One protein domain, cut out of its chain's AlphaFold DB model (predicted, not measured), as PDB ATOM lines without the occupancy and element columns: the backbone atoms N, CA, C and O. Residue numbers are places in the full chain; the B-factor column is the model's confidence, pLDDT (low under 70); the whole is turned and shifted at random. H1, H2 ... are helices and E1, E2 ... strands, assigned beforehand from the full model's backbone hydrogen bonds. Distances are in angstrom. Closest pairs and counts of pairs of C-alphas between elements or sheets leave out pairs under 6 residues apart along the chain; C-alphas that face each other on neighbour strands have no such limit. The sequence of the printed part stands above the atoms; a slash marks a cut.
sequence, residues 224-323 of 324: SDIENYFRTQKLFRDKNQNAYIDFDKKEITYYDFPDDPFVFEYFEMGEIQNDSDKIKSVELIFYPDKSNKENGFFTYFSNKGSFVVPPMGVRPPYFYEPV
ATOM      1  N   SER A 224     148.966 119.127 124.421       96.88
ATOM      2  CA  SER A 224     147.649 118.577 124.061       96.88
ATOM      3  C   SER A 224     146.528 119.599 124.269       96.88
ATOM      4  O   SER A 224     145.623 119.690 123.441       96.88
ATOM      5  N   ASP A 225     146.600 120.413 125.331       97.12
ATOM      6  CA  ASP A 225     145.640 121.502 125.569       97.12
ATOM      7  C   ASP A 225     145.598 122.461 124.363       97.12
ATOM      8  O   ASP A 225     144.526 122.805 123.860       97.12
ATOM      9  N   ILE A 226     146.781 122.816 123.855       97.06
ATOM     10  CA  ILE A 226     146.983 123.741 122.735       97.06
ATOM     11  C   ILE A 226     146.477 123.126 121.419       97.06
ATOM     12  O   ILE A 226     145.691 123.747 120.703       97.06
ATOM     13  N   GLU A 227     146.832 121.872 121.125       96.50
ATOM     14  CA  GLU A 227     146.330 121.165 119.935       96.50
ATOM     15  C   GLU A 227     144.803 121.042 119.919       96.50
ATOM     16  O   GLU A 227     144.169 121.212 118.876       96.50
ATOM     17  N   ASN A 228     144.194 120.748 121.070       96.44
ATOM     18  CA  ASN A 228     142.739 120.661 121.182       96.44
ATOM     19  C   ASN A 228     142.073 122.017 120.920       96.44
ATOM     20  O   ASN A 228     141.004 122.071 120.301       96.44
ATOM     21  N   TYR A 229     142.715 123.111 121.333       96.50
ATOM     22  CA  TYR A 229     142.244 124.454 121.026       96.50
ATOM     23  C   TYR A 229     142.272 124.737 119.517       96.50
ATOM     24  O   TYR A 229     141.255 125.165 118.964       96.50
ATOM     25  N   PHE A 230     143.366 124.404 118.824       95.69
ATOM     26  CA  PHE A 230     143.466 124.561 117.365       95.69
ATOM     27  C   PHE A 230     142.416 123.742 116.611       95.69
ATOM     28  O   PHE A 230     141.782 124.259 115.694       95.69
ATOM     29  N   ARG A 231     142.152 122.500 117.042       94.62
ATOM     30  CA  ARG A 231     141.087 121.652 116.468       94.62
ATOM     31  C   ARG A 231     139.689 122.254 116.613       94.62
ATOM     32  O   ARG A 231     138.812 121.932 115.815       94.62
ATOM     33  N   THR A 232     139.483 123.085 117.635       94.50
ATOM     34  CA  THR A 232     138.186 123.701 117.938       94.50
ATOM     35  C   THR A 232     138.007 125.034 117.218       94.50
ATOM     36  O   THR A 232     136.976 125.232 116.588       94.50
ATOM     37  N   GLN A 233     138.984 125.944 117.308       93.62
ATOM     38  CA  GLN A 233     138.863 127.294 116.743       93.62
ATOM     39  C   GLN A 233     139.157 127.342 115.241       93.62
ATOM     40  O   GLN A 233     138.484 128.090 114.545       93.62
ATOM     41  N   LYS A 234     140.076 126.500 114.739       94.06
ATOM     42  CA  LYS A 234     140.438 126.253 113.323       94.06
ATOM     43  C   LYS A 234     140.874 127.453 112.469       94.06
ATOM     44  O   LYS A 234     141.780 127.289 111.666       94.06
ATOM     45  N   LEU A 235     140.279 128.630 112.625       96.44
ATOM     46  CA  LEU A 235     140.557 129.840 111.867       96.44
ATOM     47  C   LEU A 235     140.898 130.991 112.813       96.44
ATOM     48  O   LEU A 235     140.123 131.350 113.704       96.44
ATOM     49  N   PHE A 236     142.042 131.610 112.555       95.88
ATOM     50  CA  PHE A 236     142.530 132.788 113.254       95.88
ATOM     51  C   PHE A 236     142.751 133.900 112.237       95.88
ATOM     52  O   PHE A 236     143.235 133.638 111.140       95.88
ATOM     53  N   ARG A 237     142.393 135.138 112.572       93.50
ATOM     54  CA  ARG A 237     142.444 136.273 111.649       93.50
ATOM     55  C   ARG A 237     143.084 137.486 112.304       93.50
ATOM     56  O   ARG A 237     142.653 137.900 113.379       93.50
ATOM     57  N   ASP A 238     144.023 138.103 111.599       91.06
ATOM     58  CA  ASP A 238     144.379 139.500 111.824       91.06
ATOM     59  C   ASP A 238     143.399 140.371 111.031       91.06
ATOM     60  O   ASP A 238     143.396 140.411 109.795       91.06
ATOM     61  N   LYS A 239     142.491 141.038 111.747       86.88
ATOM     62  CA  LYS A 239     141.448 141.865 111.125       86.88
ATOM     63  C   LYS A 239     142.012 143.122 110.472       86.88
ATOM     64  O   LYS A 239     141.436 143.574 109.488       86.88
ATOM     65  N   ASN A 240     143.087 143.680 111.020       86.38
ATOM     66  CA  ASN A 240     143.643 144.951 110.563       86.38
ATOM     67  C   ASN A 240     144.412 144.765 109.257       86.38
ATOM     68  O   ASN A 240     144.342 145.611 108.371       86.38
ATOM     69  N   GLN A 241     145.107 143.638 109.134       83.56
ATOM     70  CA  GLN A 241     145.958 143.331 107.985       83.56
ATOM     71  C   GLN A 241     145.302 142.384 106.977       83.56
ATOM     72  O   GLN A 241     145.896 142.078 105.948       83.56
ATOM     73  N   ASN A 242     144.074 141.932 107.253       85.44
ATOM     74  CA  ASN A 242     143.347 140.964 106.433       85.44
ATOM     75  C   ASN A 242     144.145 139.667 106.181       85.44
ATOM     76  O   ASN A 242     144.115 139.118 105.083       85.44
ATOM     77  N   ALA A 243     144.833 139.183 107.213       89.38
ATOM     78  CA  ALA A 243     145.643 137.968 107.189       89.38
ATOM     79  C   ALA A 243     144.988 136.862 108.035       89.38
ATOM     80  O   ALA A 243     144.168 137.151 108.914       89.38
ATOM     81  N   TYR A 244     145.317 135.594 107.786       93.00
ATOM     82  CA  TYR A 244     144.743 134.460 108.513       93.00
ATOM     83  C   TYR A 244     145.703 133.284 108.706       93.00
ATOM     84  O   TYR A 244     146.629 133.085 107.928       93.00
ATOM     85  N   ILE A 245     145.401 132.462 109.711       95.12
ATOM     86  CA  ILE A 245     145.896 131.092 109.881       95.12
ATOM     87  C   ILE A 245     144.667 130.180 109.858       95.12
ATOM     88  O   ILE A 245     143.813 130.269 110.742       95.12
ATOM     89  N   ASP A 246     144.559 129.325 108.843       95.56
ATOM     90  CA  ASP A 246     143.440 128.402 108.634       95.56
ATOM     91  C   ASP A 246     143.946 126.957 108.711       95.56
ATOM     92  O   ASP A 246     144.640 126.470 107.821       95.56
ATOM     93  N   PHE A 247     143.598 126.257 109.788       95.81
ATOM     94  CA  PHE A 247     143.978 124.863 110.020       95.81
ATOM     95  C   PHE A 247     143.163 123.860 109.197       95.81
ATOM     96  O   PHE A 247     143.635 122.739 108.998       95.81
ATOM     97  N   ASP A 248     141.968 124.226 108.722       94.75
ATOM     98  CA  ASP A 248     141.160 123.352 107.864       94.75
ATOM     99  C   ASP A 248     141.715 123.346 106.434       94.75
ATOM    100  O   ASP A 248     141.817 122.284 105.816       94.75
ATOM    101  N   LYS A 249     142.133 124.513 105.928       95.62
ATOM    102  CA  LYS A 249     142.817 124.634 104.629       95.62
ATOM    103  C   LYS A 249     144.315 124.351 104.694       95.62
ATOM    104  O   LYS A 249     144.919 124.050 103.672       95.62
ATOM    105  N   LYS A 250     144.890 124.425 105.894       95.38
ATOM    106  CA  LYS A 250     146.332 124.414 106.155       95.38
ATOM    107  C   LYS A 250     147.086 125.514 105.408       95.38
ATOM    108  O   LYS A 250     148.094 125.276 104.745       95.38
ATOM    109  N   GLU A 251     146.576 126.727 105.539       95.06
ATOM    110  CA  GLU A 251     147.088 127.914 104.865       95.06
ATOM    111  C   GLU A 251     147.352 129.028 105.876       95.06
ATOM    112  O   GLU A 251     146.602 129.205 106.841       95.06
ATOM    113  N   ILE A 252     148.400 129.804 105.626       92.81
ATOM    114  CA  ILE A 252     148.725 131.020 106.364       92.81
ATOM    115  C   ILE A 252     148.909 132.146 105.355       92.81
ATOM    116  O   ILE A 252     149.724 132.030 104.446       92.81
ATOM    117  N   THR A 253     148.176 133.241 105.508       89.19
ATOM    118  CA  THR A 253     148.423 134.470 104.744       89.19
ATOM    119  C   THR A 253     149.128 135.491 105.618       89.19
ATOM    120  O   THR A 253     148.937 135.531 106.832       89.19
ATOM    121  N   TYR A 254     149.948 136.323 104.986       77.44
ATOM    122  CA  TYR A 254     150.681 137.410 105.622       77.44
ATOM    123  C   TYR A 254     150.508 138.667 104.769       77.44
ATOM    124  O   TYR A 254     150.382 138.554 103.553       77.44
ATOM    125  N   TYR A 255     150.500 139.855 105.378       66.69
ATOM    126  CA  TYR A 255     150.176 141.113 104.680       66.69
ATOM    127  C   TYR A 255     151.015 141.369 103.420       66.69
ATOM    128  O   TYR A 255     150.510 141.931 102.454       66.69
ATOM    129  N   ASP A 256     152.282 140.949 103.417       65.44
ATOM    130  CA  ASP A 256     153.169 141.133 102.263       65.44
ATOM    131  C   ASP A 256     152.746 140.286 101.043       65.44
ATOM    132  O   ASP A 256     153.106 140.623  99.916       65.44
ATOM    133  N   PHE A 257     151.978 139.209 101.256       67.75
ATOM    134  CA  PHE A 257     151.585 138.227 100.240       67.75
ATOM    135  C   PHE A 257     150.171 137.668 100.515       67.75
ATOM    136  O   PHE A 257     150.011 136.478 100.791       67.75
ATOM    137  N   PRO A 258     149.115 138.502 100.475       66.06
ATOM    138  CA  PRO A 258     147.758 138.059 100.798       66.06
ATOM    139  C   PRO A 258     147.197 137.079  99.757       66.06
ATOM    140  O   PRO A 258     146.328 136.275 100.086       66.06
ATOM    141  N   ASP A 259     147.711 137.140  98.525       76.06
ATOM    142  CA  ASP A 259     147.275 136.310  97.399       76.06
ATOM    143  C   ASP A 259     148.085 135.004  97.258       76.06
ATOM    144  O   ASP A 259     147.662 134.110  96.527       76.06
ATOM    145  N   ASP A 260     149.198 134.865  97.991       84.81
ATOM    146  CA  ASP A 260     150.089 133.697  97.958       84.81
ATOM    147  C   ASP A 260     150.203 133.074  99.366       84.81
ATOM    148  O   ASP A 260     151.171 133.330 100.093       84.81
ATOM    149  N   PRO A 261     149.215 132.265  99.799       90.00
ATOM    150  CA  PRO A 261     149.239 131.651 101.119       90.00
ATOM    151  C   PRO A 261     150.407 130.667 101.265       90.00
ATOM    152  O   PRO A 261     150.678 129.837 100.395       90.00
ATOM    153  N   PHE A 262     151.049 130.693 102.430       90.81
ATOM    154  CA  PHE A 262     151.953 129.641 102.868       90.81
ATOM    155  C   PHE A 262     151.142 128.389 103.214       90.81
ATOM    156  O   PHE A 262     150.397 128.362 104.197       90.81
ATOM    157  N   VAL A 263     151.282 127.348 102.397       92.75
ATOM    158  CA  VAL A 263     150.637 126.051 102.619       92.75
ATOM    159  C   VAL A 263     151.519 125.193 103.522       92.75
ATOM    160  O   VAL A 263     152.712 125.044 103.261       92.75
ATOM    161  N   PHE A 264     150.932 124.600 104.561       93.75
ATOM    162  CA  PHE A 264     151.641 123.728 105.499       93.75
ATOM    163  C   PHE A 264     151.035 122.322 105.568       93.75
ATOM    164  O   PHE A 264     149.845 122.113 105.360       93.75
ATOM    165  N   GLU A 265     151.841 121.320 105.917       93.38
ATOM    166  CA  GLU A 265     151.357 119.954 106.152       93.38
ATOM    167  C   GLU A 265     151.232 119.625 107.640       93.38
ATOM    168  O   GLU A 265     150.298 118.914 108.041       93.38
ATOM    169  N   TYR A 266     152.165 120.140 108.443       92.06
ATOM    170  CA  TYR A 266     152.260 119.940 109.886       92.06
ATOM    171  C   TYR A 266     152.974 121.126 110.551       92.06
ATOM    172  O   TYR A 266     153.534 121.993 109.880       92.06
ATOM    173  N   PHE A 267     152.963 121.148 111.881       94.50
ATOM    174  CA  PHE A 267     153.696 122.119 112.686       94.50
ATOM    175  C   PHE A 267     154.428 121.424 113.833       94.50
ATOM    176  O   PHE A 267     154.058 120.321 114.247       94.50
ATOM    177  N   GLU A 268     155.459 122.075 114.356       95.06
ATOM    178  CA  GLU A 268     156.150 121.684 115.582       95.06
ATOM    179  C   GLU A 268     155.919 122.752 116.649       95.06
ATOM    180  O   GLU A 268     155.908 123.943 116.352       95.06
ATOM    181  N   MET A 269     155.717 122.312 117.892       96.94
ATOM    182  CA  MET A 269     155.618 123.198 119.054       96.94
ATOM    183  C   MET A 269     156.891 123.102 119.883       96.94
ATOM    184  O   MET A 269     157.314 121.987 120.224       96.94
ATOM    185  N   GLY A 270     157.441 124.250 120.262       96.25
ATOM    186  CA  GLY A 270     158.557 124.381 121.198       96.25
ATOM    187  C   GLY A 270     158.176 124.049 122.644       96.25
ATOM    188  O   GLY A 270     157.204 123.337 122.917       96.25
ATOM    189  N   GLU A 271     158.972 124.526 123.595       96.88
ATOM    190  CA  GLU A 271     158.634 124.460 125.021       96.88
ATOM    191  C   GLU A 271     157.658 125.581 125.398       96.88
ATOM    192  O   GLU A 271     157.678 126.656 124.804       96.88
ATOM    193  N   ILE A 272     156.787 125.315 126.376       97.12
ATOM    194  CA  ILE A 272     155.903 126.346 126.929       97.12
ATOM    195  C   ILE A 272     156.752 127.270 127.799       97.12
ATOM    196  O   ILE A 272     157.358 126.820 128.773       97.12
ATOM    197  N   GLN A 273     156.764 128.550 127.452       95.88
ATOM    198  CA  GLN A 273     157.468 129.602 128.170       95.88
ATOM    199  C   GLN A 273     156.499 130.329 129.109       95.88
ATOM    200  O   GLN A 273     155.304 130.432 128.826       95.88
ATOM    201  N   ASN A 274     157.009 130.802 130.248       94.12
ATOM    202  CA  ASN A 274     156.268 131.693 131.140       94.12
ATOM    203  C   ASN A 274     156.801 133.114 130.917       94.12
ATOM    204  O   ASN A 274     157.889 133.433 131.392       94.12
ATOM    205  N   ASP A 275     156.050 133.932 130.181       90.69
ATOM    206  CA  ASP A 275     156.422 135.316 129.843       90.69
ATOM    207  C   ASP A 275     156.151 136.283 131.011       90.69
ATOM    208  O   ASP A 275     156.784 137.332 131.153       90.69
ATOM    209  N   SER A 276     155.197 135.913 131.870       91.56
ATOM    210  CA  SER A 276     154.887 136.559 133.145       91.56
ATOM    211  C   SER A 276     154.200 135.564 134.092       91.56
ATOM    212  O   SER A 276     154.023 134.388 133.763       91.56
ATOM    213  N   ASP A 277     153.761 136.031 135.264       89.62
ATOM    214  CA  ASP A 277     152.999 135.216 136.224       89.62
ATOM    215  C   ASP A 277     151.684 134.665 135.639       89.62
ATOM    216  O   ASP A 277     151.181 133.631 136.090       89.62
ATOM    217  N   LYS A 278     151.115 135.342 134.631       93.62
ATOM    218  CA  LYS A 278     149.837 134.971 134.004       93.62
ATOM    219  C   LYS A 278     149.969 134.540 132.554       93.62
ATOM    220  O   LYS A 278     149.189 133.690 132.117       93.62
ATOM    221  N   ILE A 279     150.889 135.135 131.801       96.12
ATOM    222  CA  ILE A 279     151.004 134.897 130.365       96.12
ATOM    223  C   ILE A 279     152.010 133.789 130.092       96.12
ATOM    224  O   ILE A 279     153.110 133.748 130.643       96.12
ATOM    225  N   LYS A 280     151.583 132.872 129.230       96.50
ATOM    226  CA  LYS A 280     152.404 131.794 128.699       96.50
ATOM    227  C   LYS A 280     152.334 131.823 127.192       96.50
ATOM    228  O   LYS A 280     151.258 132.070 126.637       96.50
ATOM    229  N   SER A 281     153.428 131.453 126.554       97.12
ATOM    230  CA  SER A 281     153.510 131.313 125.112       97.12
ATOM    231  C   SER A 281     154.179 130.001 124.728       97.12
ATOM    232  O   SER A 281     154.818 129.319 125.533       97.12
ATOM    233  N   VAL A 282     153.970 129.596 123.483       97.38
ATOM    234  CA  VAL A 282     154.720 128.518 122.854       97.38
ATOM    235  C   VAL A 282     155.128 128.969 121.466       97.38
ATOM    236  O   VAL A 282     154.346 129.582 120.740       97.38
ATOM    237  N   GLU A 283     156.359 128.654 121.099       97.25
ATOM    238  CA  GLU A 283     156.835 128.798 119.733       97.25
ATOM    239  C   GLU A 283     156.195 127.732 118.835       97.25
ATOM    240  O   GLU A 283     156.112 126.557 119.212       97.25
ATOM    241  N   LEU A 284     155.761 128.137 117.645       96.25
ATOM    242  CA  LEU A 284     155.253 127.270 116.593       96.25
ATOM    243  C   LEU A 284     155.988 127.512 115.285       96.25
ATOM    244  O   LEU A 284     156.120 128.644 114.820       96.25
ATOM    245  N   ILE A 285     156.378 126.408 114.654       95.38
ATOM    246  CA  ILE A 285     156.946 126.416 113.312       95.38
ATOM    247  C   ILE A 285     156.083 125.530 112.420       95.38
ATOM    248  O   ILE A 285     155.963 124.328 112.662       95.38
ATOM    249  N   PHE A 286     155.466 126.128 111.405       94.50
ATOM    250  CA  PHE A 286     154.669 125.441 110.391       94.50
ATOM    251  C   PHE A 286     155.555 125.085 109.202       94.50
ATOM    252  O   PHE A 286     156.304 125.929 108.723       94.50
ATOM    253  N   TYR A 287     155.456 123.855 108.700       93.38
ATOM    254  CA  TYR A 287     156.309 123.365 107.617       93.38
ATOM    255  C   TYR A 287     155.486 122.940 106.399       93.38
ATOM    256  O   TYR A 287     154.437 122.306 106.575       93.38
ATOM    257  N   PRO A 288     155.968 123.217 105.171       90.19
ATOM    258  CA  PRO A 288     155.286 122.810 103.948       90.19
ATOM    259  C   PRO A 288     155.308 121.289 103.767       90.19
ATOM    260  O   PRO A 288     154.308 120.714 103.360       90.19
ATOM    261  N   ASP A 289     156.414 120.628 104.123       85.50
ATOM    262  CA  ASP A 289     156.569 119.175 104.067       85.50
ATOM    263  C   ASP A 289     157.608 118.686 105.098       85.50
ATOM    264  O   ASP A 289     158.404 119.467 105.623       85.50
ATOM    265  N   LYS A 290     157.599 117.384 105.433       78.50
ATOM    266  CA  LYS A 290     158.475 116.800 106.482       78.50
ATOM    267  C   LYS A 290     159.963 116.775 106.137       78.50
ATOM    268  O   LYS A 290     160.791 116.593 107.031       78.50
ATOM    269  N   SER A 291     160.298 116.877 104.858       77.06
ATOM    270  CA  SER A 291     161.667 116.858 104.343       77.06
ATOM    271  C   SER A 291     162.290 118.251 104.233       77.06
ATOM    272  O   SER A 291     163.513 118.349 104.191       77.06
ATOM    273  N   ASN A 292     161.483 119.314 104.236       71.12
ATOM    274  CA  ASN A 292     161.909 120.692 104.040       71.12
ATOM    275  C   ASN A 292     161.666 121.538 105.297       71.12
ATOM    276  O   ASN A 292     160.698 122.292 105.406       71.12
ATOM    277  N   LYS A 293     162.588 121.410 106.257       77.00
ATOM    278  CA  LYS A 293     162.567 122.181 107.508       77.00
ATOM    279  C   LYS A 293     163.205 123.571 107.408       77.00
ATOM    280  O   LYS A 293     163.137 124.326 108.369       77.00
ATOM    281  N   GLU A 294     163.824 123.920 106.282       76.69
ATOM    282  CA  GLU A 294     164.509 125.213 106.129       76.69
ATOM    283  C   GLU A 294     163.531 126.372 105.862       76.69
ATOM    284  O   GLU A 294     163.835 127.514 106.188       76.69
ATOM    285  N   ASN A 295     162.330 126.076 105.351       78.25
ATOM    286  CA  ASN A 295     161.324 127.069 104.956       78.25
ATOM    287  C   ASN A 295     160.120 127.125 105.915       78.25
ATOM    288  O   ASN A 295     158.976 127.209 105.473       78.25
ATOM    289  N   GLY A 296     160.354 127.012 107.222       86.69
ATOM    290  CA  GLY A 296     159.277 127.056 108.211       86.69
ATOM    291  C   GLY A 296     158.677 128.457 108.381       86.69
ATOM    292  O   GLY A 296     159.410 129.444 108.432       86.69
ATOM    293  N   PHE A 297     157.353 128.551 108.525       90.06
ATOM    294  CA  PHE A 297     156.695 129.774 108.985       90.06
ATOM    295  C   PHE A 297     156.680 129.808 110.511       90.06
ATOM    296  O   PHE A 297     156.171 128.891 111.159       90.06
ATOM    297  N   PHE A 298     157.226 130.879 111.073       91.94
ATOM    298  CA  PHE A 298     157.460 131.032 112.499       91.94
ATOM    299  C   PHE A 298     156.438 131.965 113.153       91.94
ATOM    300  O   PHE A 298     156.196 133.072 112.672       91.94
ATOM    301  N   THR A 299     155.875 131.545 114.283       94.50
ATOM    302  CA  THR A 299     154.973 132.363 115.103       94.50
ATOM    303  C   THR A 299     154.995 131.883 116.548       94.50
ATOM    304  O   THR A 299     155.401 130.764 116.844       94.50
ATOM    305  N   TYR A 300     154.477 132.695 117.457       96.62
ATOM    306  CA  TYR A 300     154.145 132.276 118.812       96.62
ATOM    307  C   TYR A 300     152.635 132.135 118.969       96.62
ATOM    308  O   TYR A 300     151.876 132.760 118.232       96.62
ATOM    309  N   PHE A 301     152.197 131.339 119.938       97.44
ATOM    310  CA  PHE A 301     150.805 131.253 120.370       97.44
ATOM    311  C   PHE A 301     150.737 131.408 121.883       97.44
ATOM    312  O   PHE A 301     151.485 130.736 122.590       97.44
ATOM    313  N   SER A 302     149.862 132.283 122.384       97.31
ATOM    314  CA  SER A 302     149.755 132.550 123.822       97.31
ATOM    315  C   SER A 302     148.534 131.896 124.462       97.31
ATOM    316  O   SER A 302     147.547 131.547 123.808       97.31
ATOM    317  N   ASN A 303     148.550 131.790 125.789       97.25
ATOM    318  CA  ASN A 303     147.403 131.352 126.583       97.25
ATOM    319  C   ASN A 303     146.232 132.356 126.609       97.25
ATOM    320  O   ASN A 303     145.239 132.112 127.297       97.25
ATOM    321  N   LYS A 304     146.317 133.443 125.832       96.19
ATOM    322  CA  LYS A 304     145.196 134.324 125.471       96.19
ATOM    323  C   LYS A 304     144.463 133.866 124.206       96.19
ATOM    324  O   LYS A 304     143.458 134.463 123.833       96.19
ATOM    325  N   GLY A 305     144.936 132.795 123.569       95.88
ATOM    326  CA  GLY A 305     144.296 132.194 122.405       95.88
ATOM    327  C   GLY A 305     144.624 132.879 121.080       95.88
ATOM    328  O   GLY A 305     143.935 132.611 120.101       95.88
ATOM    329  N   SER A 306     145.640 133.740 121.029       95.31
ATOM    330  CA  SER A 306     146.071 134.442 119.817       95.31
ATOM    331  C   SER A 306     147.453 133.986 119.358       95.31
ATOM    332  O   SER A 306     148.326 133.689 120.180       95.31
ATOM    333  N   PHE A 307     147.657 133.967 118.040       95.94
ATOM    334  CA  PHE A 307     148.998 133.872 117.471       95.94
ATOM    335  C   PHE A 307     149.610 135.255 117.322       95.94
ATOM    336  O   PHE A 307     148.906 136.225 117.033       95.94
ATOM    337  N   VAL A 308     150.926 135.313 117.484       93.94
ATOM    338  CA  VAL A 308     151.716 136.531 117.373       93.94
ATOM    339  C   VAL A 308     152.937 136.252 116.520       93.94
ATOM    340  O   VAL A 308     153.760 135.403 116.871       93.94
ATOM    341  N   VAL A 309     153.081 136.997 115.428       90.62
ATOM    342  CA  VAL A 309     154.356 137.070 114.709       90.62
ATOM    343  C   VAL A 309     155.066 138.330 115.195       90.62
ATOM    344  O   VAL A 309     154.504 139.422 115.052       90.62
ATOM    345  N   PRO A 310     156.253 138.203 115.814       84.75
ATOM    346  CA  PRO A 310     156.983 139.354 116.326       84.75
ATOM    347  C   PRO A 310     157.396 140.290 115.179       84.75
ATOM    348  O   PRO A 310     157.487 139.859 114.024       84.75
ATOM    349  N   PRO A 311     157.657 141.574 115.475       80.06
ATOM    350  CA  PRO A 311     158.104 142.519 114.462       80.06
ATOM    351  C   PRO A 311     159.414 142.053 113.809       80.06
ATOM    352  O   PRO A 311     160.324 141.561 114.475       80.06
ATOM    353  N   MET A 312     159.520 142.242 112.492       74.12
ATOM    354  CA  MET A 312     160.733 141.969 111.713       74.12
ATOM    355  C   MET A 312     161.170 143.242 110.987       74.12
ATOM    356  O   MET A 312     160.530 143.672 110.023       74.12
ATOM    357  N   GLY A 313     162.265 143.852 111.449       72.38
ATOM    358  CA  GLY A 313     162.708 145.161 110.968       72.38
ATOM    359  C   GLY A 313     161.666 146.241 111.271       72.38
ATOM    360  O   GLY A 313     161.231 146.375 112.408       72.38
ATOM    361  N   VAL A 314     161.236 146.978 110.243       68.12
ATOM    362  CA  VAL A 314     160.223 148.051 110.350       68.12
ATOM    363  C   VAL A 314     158.774 147.544 110.369       68.12
ATOM    364  O   VAL A 314     157.837 148.338 110.411       68.12
ATOM    365  N   ARG A 315     158.556 146.227 110.271       74.44
ATOM    366  CA  ARG A 315     157.207 145.651 110.207       74.44
ATOM    367  C   ARG A 315     156.595 145.583 111.609       74.44
ATOM    368  O   ARG A 315     157.269 145.082 112.511       74.44
ATOM    369  N   PRO A 316     155.331 146.007 111.797       76.25
ATOM    370  CA  PRO A 316     154.647 145.831 113.074       76.25
ATOM    371  C   PRO A 316     154.445 144.336 113.377       76.25
ATOM    372  O   PRO A 316     154.498 143.515 112.456       76.25
ATOM    373  N   PRO A 317     154.191 143.966 114.643       86.31
ATOM    374  CA  PRO A 317     153.722 142.625 114.970       86.31
ATOM    375  C   PRO A 317     152.374 142.312 114.298       86.31
ATOM    376  O   PRO A 317     151.594 143.216 113.991       86.31
ATOM    377  N   TYR A 318     152.106 141.021 114.108       87.56
ATOM    378  CA  TYR A 318     150.866 140.490 113.527       87.56
ATOM    379  C   TYR A 318     150.118 139.717 114.604       87.56
ATOM    380  O   TYR A 318     150.738 138.909 115.300       87.56
ATOM    381  N   PHE A 319     148.805 139.918 114.716       92.31
ATOM    382  CA  PHE A 319     147.989 139.312 115.768       92.31
ATOM    383  C   PHE A 319     146.819 138.540 115.162       92.31
ATOM    384  O   PHE A 319     145.819 139.123 114.741       92.31
ATOM    385  N   TYR A 320     146.907 137.209 115.158       93.88
ATOM    386  CA  TYR A 320     145.830 136.360 114.653       93.88
ATOM    387  C   TYR A 320     144.936 135.915 115.808       93.88
ATOM    388  O   TYR A 320     145.308 135.064 116.622       93.88
ATOM    389  N   GLU A 321     143.738 136.488 115.873       94.44
ATOM    390  CA  GLU A 321     142.728 136.171 116.884       94.44
ATOM    391  C   GLU A 321     141.734 135.121 116.363       94.44
ATOM    392  O   GLU A 321     141.421 135.119 115.170       94.44
ATOM    393  N   PRO A 322     141.177 134.250 117.222       93.81
ATOM    394  CA  PRO A 322     140.210 133.243 116.798       93.81
ATOM    395  C   PRO A 322     138.946 133.906 116.235       93.81
ATOM    396  O   PRO A 322     138.408 134.862 116.810       93.81
ATOM    397  N   VAL A 323     138.452 133.390 115.110       90.31
ATOM    398  CA  VAL A 323     137.184 133.839 114.523       90.31
ATOM    399  C   VAL A 323     136.036 133.171 115.277       90.31
ATOM    400  O   VAL A 323     135.943 131.948 115.314       90.31
TER     401      VAL A 323
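What this domain is: This is residues 224 to 323 of the 324 residues of an uncharacterized protein of Chryseobacterium sp. HMWF035 (UniProt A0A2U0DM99). One antiparallel sheet of nine strands curls like part of a barrel and folds back on itself, so that a small leaf, E4, E3 and E2, faces a larger one, E9, E8, E7, E6 and E5, with E1 as the hinge. The one helix, H1, packs on this sheet with residues 226 to 233, near strands of both leaves. The printed part has 100 residues, with one named helix and then nine named strands along the chain; the class is mostly strand. The sheet's order is E4, E3, E2, E1, E9, E8, E7, E6, E5. The whole is compact, with a radius of gyration of the C-alphas of 13.1 A and a rounded outline of 39 by 31 by 27 A.

How they stand to each other: H1, residues 224 to 233, is on the sheet at a height of 8.9 A, and every O i to N i+4 pair in it is within hydrogen-bond range. E1, residues 235 to 238, and E2, residues 243 to 246, form a hairpin, with N 236 and O 245 2.9 A apart. E3, residues 251 to 254, pairs with E2 through N 253 and O 244, 2.9 A. E4, residues 257 to 263, is an edge strand and pairs with E3 through N 262 and O 252, 2.8 A; these four strands make a meander, each the antiparallel neighbour of the one before. E4 runs on at 96 degrees into E5, residues 266 to 274, the other edge strand. E5 begins a second meander with E6, residues 280 to 287, E7, residues 297 to 302, E8, residues 307 to 309, and E9, residues 318 to 322. Its pairs within range include N 270 and O 283, 2.9 A; N 284 and O 299, 2.8 A; N 308 and O 300, 2.8 A; and N 320 and O 307, 2.9 A. E9 is staggered: residues 318 to 320 pair with E8, and 321 to 322 with E1, where N 237 and O 321 are 2.8 A apart. The closest C-alphas of H1 and E9 are those of Gln 233 and Pro 322, 6.1 A.

Where its parts are: H1 starts at C-alpha 224, (147.649, 118.577, 124.061), and is 14.4 A long. E5 spans 24.6 A, E6 23.0 A and E7 16.6 A. E9 spans 13.3 A and ends at C-alpha 322, (140.210, 133.243, 116.798).

The domain as a whole: The C-alphas of Asp 259 and Asp 277, the two farthest apart, are 39.3 A apart. The printed part has no cut and no long link. The sheet is strongly twisted. The mean pLDDT of the printed part is 89.8; residues 255 to 258 and residue 314 are under 70.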